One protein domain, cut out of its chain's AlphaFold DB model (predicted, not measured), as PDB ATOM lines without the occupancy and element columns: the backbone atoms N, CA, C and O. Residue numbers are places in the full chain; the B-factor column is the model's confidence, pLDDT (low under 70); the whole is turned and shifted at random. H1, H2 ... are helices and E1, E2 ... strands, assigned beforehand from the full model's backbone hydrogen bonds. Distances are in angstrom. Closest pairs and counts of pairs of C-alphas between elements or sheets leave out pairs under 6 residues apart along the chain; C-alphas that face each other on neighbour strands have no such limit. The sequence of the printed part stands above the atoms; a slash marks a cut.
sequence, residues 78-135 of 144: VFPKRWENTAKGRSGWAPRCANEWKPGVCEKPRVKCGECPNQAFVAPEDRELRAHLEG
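AT A GLANCE: This is residues 78 to 135 of the 144 residues of an uncharacterized protein of Solirubrobacterales bacterium (UniProt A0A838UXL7). With little regular structure, this domain is a narrow two-stranded hairpin, E1 and E2, standing between a looped stretch within residues 96 to 125 and a short helix, H1, at opposite ends of the long axis. The hairpin's tip, residues 85 to 90, sticks out, as do residues 130 to 135. The printed part has 58 residues, in order E1, E2, H1, of mixed class with 20 residues in named elements. It is only just loose, close to compact, with a radius of gyration of the C-alphas of 12.7 A and spans of 36 by 29 by 16 A.

HOW THE PARTS SIT: E1, residues 80 to 85, and E2, residues 90 to 95, form an antiparallel hairpin at 154 degrees. N 81 and O 94 are 2.8 A apart, within hydrogen-bond range. C-alphas 84 and 91 face each other at 4.2 A. H1, residues 126 to 133, is apart from E1; every O i to N i+4 pair in H1 is within hydrogen-bond range.

IN THESE COORDINATES: E1 begins at C-alpha 80 (50.687, -37.639, 17.037) and measures 16.3 A; E2 measures 16.7 A. H1, 10.2 A, ends at C-alpha 133 (49.132, -37.501, 3.143).

THE WHOLE: The farthest C-alphas, of Gly 104 and Glu 134, are 36.3 A apart. E1 to E2 is a tight link, E2 to H1 a long one of 30 residues. The printed part has no cut, and no printed residue is under 70 in pLDDT.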
ATOM      1  N   VAL A  78      44.754 -42.906  18.862       87.62
ATOM      2  CA  VAL A  78      45.814 -41.927  19.125       87.62
ATOM      3  C   VAL A  78      46.459 -41.485  17.823       87.62
ATOM      4  O   VAL A  78      46.979 -42.309  17.078       87.62
ATOM      5  N   PHE A  79      46.556 -40.173  17.606       86.12
ATOM      6  CA  PHE A  79      47.430 -39.623  16.572       86.12
ATOM      7  C   PHE A  79      48.441 -38.619  17.142       86.12
ATOM      8  O   PHE A  79      48.131 -37.874  18.085       86.12
ATOM      9  N   PRO A  80      49.674 -38.586  16.608       85.75
ATOM     10  CA  PRO A  80      50.687 -37.639  17.037       85.75
ATOM     11  C   PRO A  80      50.430 -36.256  16.420       85.75
ATOM     12  O   PRO A  80      50.152 -36.114  15.235       85.75
ATOM     13  N   LYS A  81      50.572 -35.206  17.228       86.62
ATOM     14  CA  LYS A  81      50.569 -33.807  16.799       86.62
ATOM     15  C   LYS A  81      51.977 -33.234  16.923       86.62
ATOM     16  O   LYS A  81      52.621 -33.383  17.969       86.62
ATOM     17  N   ARG A  82      52.439 -32.546  15.876       86.19
ATOM     18  CA  ARG A  82      53.702 -31.800  15.911       86.19
ATOM     19  C   ARG A  82      53.535 -30.574  16.796       86.19
ATOM     20  O   ARG A  82      52.567 -29.829  16.649       86.19
ATOM     21  N   TRP A  83      54.491 -30.342  17.680       86.44
ATOM     22  CA  TRP A  83      54.641 -29.063  18.355       86.44
ATOM     23  C   TRP A  83      56.002 -28.472  18.014       86.44
ATOM     24  O   TRP A  83      56.978 -29.189  17.787       86.44
ATOM     25  N   GLU A  84      56.055 -27.151  17.993       87.00
ATOM     26  CA  GLU A  84      57.262 -26.396  17.716       87.00
ATOM     27  C   GLU A  84      57.334 -25.202  18.660       87.00
ATOM     28  O   GLU A  84      56.343 -24.526  18.928       87.00
ATOM     29  N   ASN A  85      58.518 -24.979  19.210       86.62
ATOM     30  CA  ASN A  85      58.858 -23.825  20.012       86.62
ATOM     31  C   ASN A  85      59.953 -23.064  19.267       86.62
ATOM     32  O   ASN A  85      61.140 -23.364  19.422       86.62
ATOM     33  N   THR A  86      59.531 -22.088  18.469       86.44
ATOM     34  CA  THR A  86      60.405 -21.244  17.645       86.44
ATOM     35  C   THR A  86      61.425 -20.482  18.487       86.44
ATOM     36  O   THR A  86      62.591 -20.419  18.120       86.44
ATOM     37  N   ALA A  87      61.034 -20.005  19.672       88.19
ATOM     38  CA  ALA A  87      61.924 -19.279  20.577       88.19
ATOM     39  C   ALA A  87      63.095 -20.128  21.108       88.19
ATOM     40  O   ALA A  87      64.156 -19.591  21.411       88.19
ATOM     41  N   LYS A  88      62.913 -21.448  21.245       87.00
ATOM     42  CA  LYS A  88      63.954 -22.382  21.719       87.00
ATOM     43  C   LYS A  88      64.519 -23.276  20.614       87.00
ATOM     44  O   LYS A  88      65.329 -24.143  20.923       87.00
ATOM     45  N   GLY A  89      64.054 -23.132  19.371       89.56
ATOM     46  CA  GLY A  89      64.435 -23.995  18.247       89.56
ATOM     47  C   GLY A  89      64.130 -25.482  18.464       89.56
ATOM     48  O   GLY A  89      64.807 -26.337  17.903       89.56
ATOM     49  N   ARG A  90      63.153 -25.824  19.318       88.31
ATOM     50  CA  ARG A  90      62.811 -27.224  19.629       88.31
ATOM     51  C   ARG A  90      61.497 -27.601  18.977       88.31
ATOM     52  O   ARG A  90      60.532 -26.852  19.074       88.31
ATOM     53  N   SER A  91      61.437 -28.791  18.402       87.56
ATOM     54  CA  SER A  91      60.198 -29.383  17.909       87.56
ATOM     55  C   SER A  91      60.101 -30.838  18.345       87.56
ATOM     56  O   SER A  91      61.082 -31.438  18.787       87.56
ATOM     57  N   GLY A  92      58.901 -31.397  18.270       88.06
ATOM     58  CA  GLY A  92      58.683 -32.797  18.586       88.06
ATOM     59  C   GLY A  92      57.258 -33.239  18.315       88.06
ATOM     60  O   GLY A  92      56.430 -32.484  17.804       88.06
ATOM     61  N   TRP A  93      56.983 -34.479  18.701       86.88
ATOM     62  CA  TRP A  93      55.680 -35.114  18.573       86.88
ATOM     63  C   TRP A  93      55.097 -35.384  19.951       86.88
ATOM     64  O   TRP A  93      55.812 -35.753  20.882       86.88
ATOM     65  N   ALA A  94      53.795 -35.175  20.093       88.75
ATOM     66  CA  ALA A  94      53.052 -35.544  21.288       88.75
ATOM     67  C   ALA A  94      51.680 -36.089  20.884       88.75
ATOM     68  O   ALA A  94      51.118 -35.609  19.902       88.75
ATOM     69  N   PRO A  95      51.109 -37.055  21.619       91.38
ATOM     70  CA  PRO A  95      49.772 -37.550  21.315       91.38
ATOM     71  C   PRO A  95      48.741 -36.422  21.441       91.38
ATOM     72  O   PRO A  95      48.790 -35.621  22.387       91.38
ATOM     73  N   ARG A  96      47.796 -36.353  20.499       90.56
ATOM     74  CA  ARG A  96      46.652 -35.448  20.604       90.56
ATOM     75  C   ARG A  96      45.758 -35.912  21.748       90.56
ATOM     76  O   ARG A  96      45.291 -37.041  21.763       90.56
ATOM     77  N   CYS A  97      45.491 -35.010  22.685       93.31
ATOM     78  CA  CYS A  97      44.583 -35.242  23.799       93.31
ATOM     79  C   CYS A  97      43.484 -34.173  23.792       93.31
ATOM     80  O   CYS A  97      43.779 -32.978  23.733       93.31
ATOM     81  N   ALA A  98      42.220 -34.589  23.871       93.69
ATOM     82  CA  ALA A  98      41.060 -33.705  23.974       93.69
ATOM     83  C   ALA A  98      41.043 -32.908  25.285       93.69
ATOM     84  O   ALA A  98      40.414 -31.854  25.358       93.69
ATOM     85  N   ASN A  99      41.738 -33.393  26.316       95.00
ATOM     86  CA  ASN A  99      41.884 -32.696  27.590       95.00
ATOM     87  C   ASN A  99      43.097 -31.771  27.641       95.00
ATOM     88  O   ASN A  99      43.260 -31.071  28.633       95.00
ATOM     89  N   GLU A 100      43.946 -31.740  26.610       93.62
ATOM     90  CA  GLU A 100      45.178 -30.953  26.640       93.62
ATOM     91  C   GLU A 100      44.906 -29.484  27.013       93.62
ATOM     92  O   GLU A 100      44.070 -28.829  26.395       93.62
ATOM     93  N   TRP A 101      45.622 -28.983  28.026       92.44
ATOM     94  CA  TRP A 101      45.498 -27.623  28.573       92.44
ATOM     95  C   TRP A 101      44.154 -27.267  29.227       92.44
ATOM     96  O   TRP A 101      43.974 -26.114  29.611       92.44
ATOM     97  N   LYS A 102      43.229 -28.218  29.428       94.50
ATOM     98  CA  LYS A 102      42.008 -27.963  30.210       94.50
ATOM     99  C   LYS A 102      42.348 -27.752  31.695       94.50
ATOM    100  O   LYS A 102      42.839 -28.699  32.321       94.50
ATOM    101  N   PRO A 103      42.071 -26.569  32.278       91.44
ATOM    102  CA  PRO A 103      42.340 -26.300  33.689       91.44
ATOM    103  C   PRO A 103      41.583 -27.273  34.598       91.44
ATOM    104  O   PRO A 103      40.428 -27.595  34.337       91.44
ATOM    105  N   GLY A 104      42.241 -27.760  35.651       91.50
ATOM    106  CA  GLY A 104      41.650 -28.710  36.601       91.50
ATOM    107  C   GLY A 104      41.481 -30.147  36.084       91.50
ATOM    108  O   GLY A 104      41.097 -31.010  36.861       91.50
ATOM    109  N   VAL A 105      41.791 -30.425  34.810       94.25
ATOM    110  CA  VAL A 105      41.720 -31.775  34.216       94.25
ATOM    111  C   VAL A 105      43.093 -32.223  33.731       94.25
ATOM    112  O   VAL A 105      43.580 -33.289  34.099       94.25
ATOM    113  N   CYS A 106      43.743 -31.414  32.897       93.69
ATOM    114  CA  CYS A 106      45.073 -31.717  32.397       93.69
ATOM    115  C   CYS A 106      46.134 -31.084  33.286       93.69
ATOM    116  O   CYS A 106      46.079 -29.903  33.614       93.69
ATOM    117  N   GLU A 107      47.147 -31.874  33.613       92.00
ATOM    118  CA  GLU A 107      48.234 -31.466  34.500       92.00
ATOM    119  C   GLU A 107      49.430 -30.864  33.751       92.00
ATOM    120  O   GLU A 107      50.519 -30.712  34.310       92.00
ATOM    121  N   LYS A 108      49.273 -30.510  32.470       88.94
ATOM    122  CA  LYS A 108      50.327 -29.788  31.751       88.94
ATOM    123  C   LYS A 108      50.582 -28.423  32.411       88.94
ATOM    124  O   LYS A 108      49.630 -27.746  32.788       88.94
ATOM    125  N   PRO A 109      51.853 -27.990  32.531       89.94
ATOM    126  CA  PRO A 109      53.061 -28.596  31.956       89.94
ATOM    127  C   PRO A 109      53.757 -29.643  32.848       89.94
ATOM    128  O   PRO A 109      54.798 -30.153  32.445       89.94
ATOM    129  N   ARG A 110      53.228 -29.951  34.041       91.19
ATOM    130  CA  ARG A 110      53.876 -30.843  35.021       91.19
ATOM    131  C   ARG A 110      53.991 -32.279  34.512       91.19
ATOM    132  O   ARG A 110      55.019 -32.907  34.727       91.19
ATOM    133  N   VAL A 111      52.960 -32.771  33.819       91.25
ATOM    134  CA  VAL A 111      52.903 -34.139  33.279       91.25
ATOM    135  C   VAL A 111      52.633 -34.105  31.774       91.25
ATOM    136  O   VAL A 111      51.826 -33.309  31.281       91.25
ATOM    137  N   LYS A 112      53.315 -34.965  31.009       90.62
ATOM    138  CA  LYS A 112      53.067 -35.116  29.567       90.62
ATOM    139  C   LYS A 112      51.747 -35.845  29.338       90.62
ATOM    140  O   LYS A 112      51.384 -36.741  30.088       90.62
ATOM    141  N   CYS A 113      51.060 -35.547  28.235       91.69
ATOM    142  CA  CYS A 113      49.814 -36.252  27.917       91.69
ATOM    143  C   CYS A 113      49.991 -37.767  27.734       91.69
ATOM    144  O   CYS A 113      49.013 -38.460  27.919       91.69
ATOM    145  N   GLY A 114      51.184 -38.283  27.417       89.56
ATOM    146  CA  GLY A 114      51.429 -39.735  27.366       89.56
ATOM    147  C   GLY A 114      51.453 -40.432  28.735       89.56
ATOM    148  O   GLY A 114      51.324 -41.647  28.798       89.56
ATOM    149  N   GLU A 115      51.603 -39.670  29.821       92.12
ATOM    150  CA  GLU A 115      51.777 -40.170  31.195       92.12
ATOM    151  C   GLU A 115      50.666 -39.665  32.142       92.12
ATOM    152  O   GLU A 115      50.591 -40.063  33.297       92.12
ATOM    153  N   CYS A 116      49.793 -38.769  31.671       92.75
ATOM    154  CA  CYS A 116      48.738 -38.153  32.479       92.75
ATOM    155  C   CYS A 116      47.585 -39.142  32.747       92.75
ATOM    156  O   CYS A 116      47.121 -39.762  31.797       92.75
ATOM    157  N   PRO A 117      47.050 -39.266  33.972       92.94
ATOM    158  CA  PRO A 117      45.915 -40.158  34.240       92.94
ATOM    159  C   PRO A 117      44.611 -39.692  33.569       92.94
ATOM    160  O   PRO A 117      43.773 -40.512  33.215       92.94
ATOM    161  N   ASN A 118      44.459 -38.388  33.310       94.69
ATOM    162  CA  ASN A 118      43.270 -37.802  32.673       94.69
ATOM    163  C   ASN A 118      43.380 -37.757  31.136       94.69
ATOM    164  O   ASN A 118      42.902 -36.818  30.482       94.69
ATOM    165  N   GLN A 119      44.071 -38.742  30.557       93.62
ATOM    166  CA  GLN A 119      44.211 -38.913  29.115       93.62
ATOM    167  C   GLN A 119      42.845 -39.051  28.441       93.62
ATOM    168  O   GLN A 119      42.000 -39.832  28.858       93.62
ATOM    169  N   ALA A 120      42.654 -38.305  27.359       94.25
ATOM    170  CA  ALA A 120      41.507 -38.431  26.469       94.25
ATOM    171  C   ALA A 120      42.022 -38.345  25.034       94.25
ATOM    172  O   ALA A 120      41.927 -37.295  24.393       94.25
ATOM    173  N   PHE A 121      42.694 -39.403  24.580       93.62
ATOM    174  CA  PHE A 121      43.185 -39.457  23.208       93.62
ATOM    175  C   PHE A 121      42.029 -39.544  22.221       93.62
ATOM    176  O   PHE A 121      40.924 -39.964  22.560       93.62
ATOM    177  N   VAL A 122      42.289 -39.057  21.016       89.31
ATOM    178  CA  VAL A 122      41.305 -38.978  19.944       89.31
ATOM    179  C   VAL A 122      41.875 -39.637  18.701       89.31
ATOM    180  O   VAL A 122      43.065 -39.487  18.403       89.31
ATOM    181  N   ALA A 123      41.009 -40.344  17.983       88.25
ATOM    182  CA  ALA A 123      41.312 -40.850  16.656       88.25
ATOM    183  C   ALA A 123      41.574 -39.677  15.687       88.25
ATOM    184  O   ALA A 123      41.021 -38.588  15.884       88.25
ATOM    185  N   PRO A 124      42.427 -39.865  14.669       85.81
ATOM    186  CA  PRO A 124      42.597 -38.872  13.615       85.81
ATOM    187  C   PRO A 124      41.306 -38.746  12.796       85.81
ATOM    188  O   PRO A 124      40.698 -39.755  12.447       85.81
ATOM    189  N   GLU A 125      40.898 -37.519  12.470       88.31
ATOM    190  CA  GLU A 125      39.835 -37.279  11.493       88.31
ATOM    191  C   GLU A 125      40.457 -37.192  10.085       88.31
ATOM    192  O   GLU A 125      41.676 -37.061   9.902       88.31
ATOM    193  N   ASP A 126      39.612 -37.213   9.056       88.69
ATOM    194  CA  ASP A 126      40.035 -37.162   7.650       88.69
ATOM    195  C   ASP A 126      40.918 -35.951   7.329       88.69
ATOM    196  O   ASP A 126      41.815 -36.026   6.484       88.69
ATOM    197  N   ARG A 127      40.708 -34.822   8.018       88.94
ATOM    198  CA  ARG A 127      41.539 -33.623   7.839       88.94
ATOM    199  C   ARG A 127      42.975 -33.847   8.319       88.94
ATOM    200  O   ARG A 127      43.902 -33.345   7.684       88.94
ATOM    201  N   GLU A 128      43.177 -34.573   9.421       87.31
ATOM    202  CA  GLU A 128      44.507 -34.874   9.946       87.31
ATOM    203  C   GLU A 128      45.203 -35.909   9.068       87.31
ATOM    204  O   GLU A 128      46.379 -35.733   8.749       87.31
ATOM    205  N   LEU A 129      44.483 -36.940   8.620       87.25
ATOM    206  CA  LEU A 129      45.012 -37.930   7.677       87.25
ATOM    207  C   LEU A 129      45.435 -37.270   6.364       87.25
ATOM    208  O   LEU A 129      46.532 -37.515   5.868       87.25
ATOM    209  N   ARG A 130      44.617 -36.353   5.846       89.69
ATOM    210  CA  ARG A 130      44.945 -35.558   4.662       89.69
ATOM    211  C   ARG A 130      46.183 -34.703   4.867       89.69
ATOM    212  O   ARG A 130      47.050 -34.677   4.000       89.69
ATOM    213  N   ALA A 131      46.267 -33.988   5.988       86.06
ATOM    214  CA  ALA A 131      47.415 -33.134   6.270       86.06
ATOM    215  C   ALA A 131      48.722 -33.941   6.290       86.06
ATOM    216  O   ALA A 131      49.753 -33.431   5.854       86.06
ATOM    217  N   HIS A 132      48.673 -35.194   6.748       83.75
ATOM    218  CA  HIS A 132      49.804 -36.113   6.670       83.75
ATOM    219  C   HIS A 132      50.071 -36.606   5.247       83.75
ATOM    220  O   HIS A 132      51.214 -36.546   4.797       83.75
ATOM    221  N   LEU A 133      49.030 -37.033   4.527       86.88
ATOM    222  CA  LEU A 133      49.132 -37.501   3.143       86.88
ATOM    223  C   LEU A 133      49.751 -36.442   2.214       86.88
ATOM    224  O   LEU A 133      50.573 -36.760   1.365       86.88
ATOM    225  N   GLU A 134      49.386 -35.175   2.395       87.44
ATOM    226  CA  GLU A 134      49.880 -34.043   1.601       87.44
ATOM    227  C   GLU A 134      51.209 -33.467   2.129       87.44
ATOM    228  O   GLU A 134      51.693 -32.454   1.626       87.44
ATOM    229  N   GLY A 135      51.787 -34.056   3.183       81.50
ATOM    230  CA  GLY A 135      53.049 -33.604   3.775       81.50
ATOM    231  C   GLY A 135      52.973 -32.276   4.538       81.50
ATOM    232  O   GLY A 135      54.004 -31.761   4.968       81.50
TER     233      GLY A 135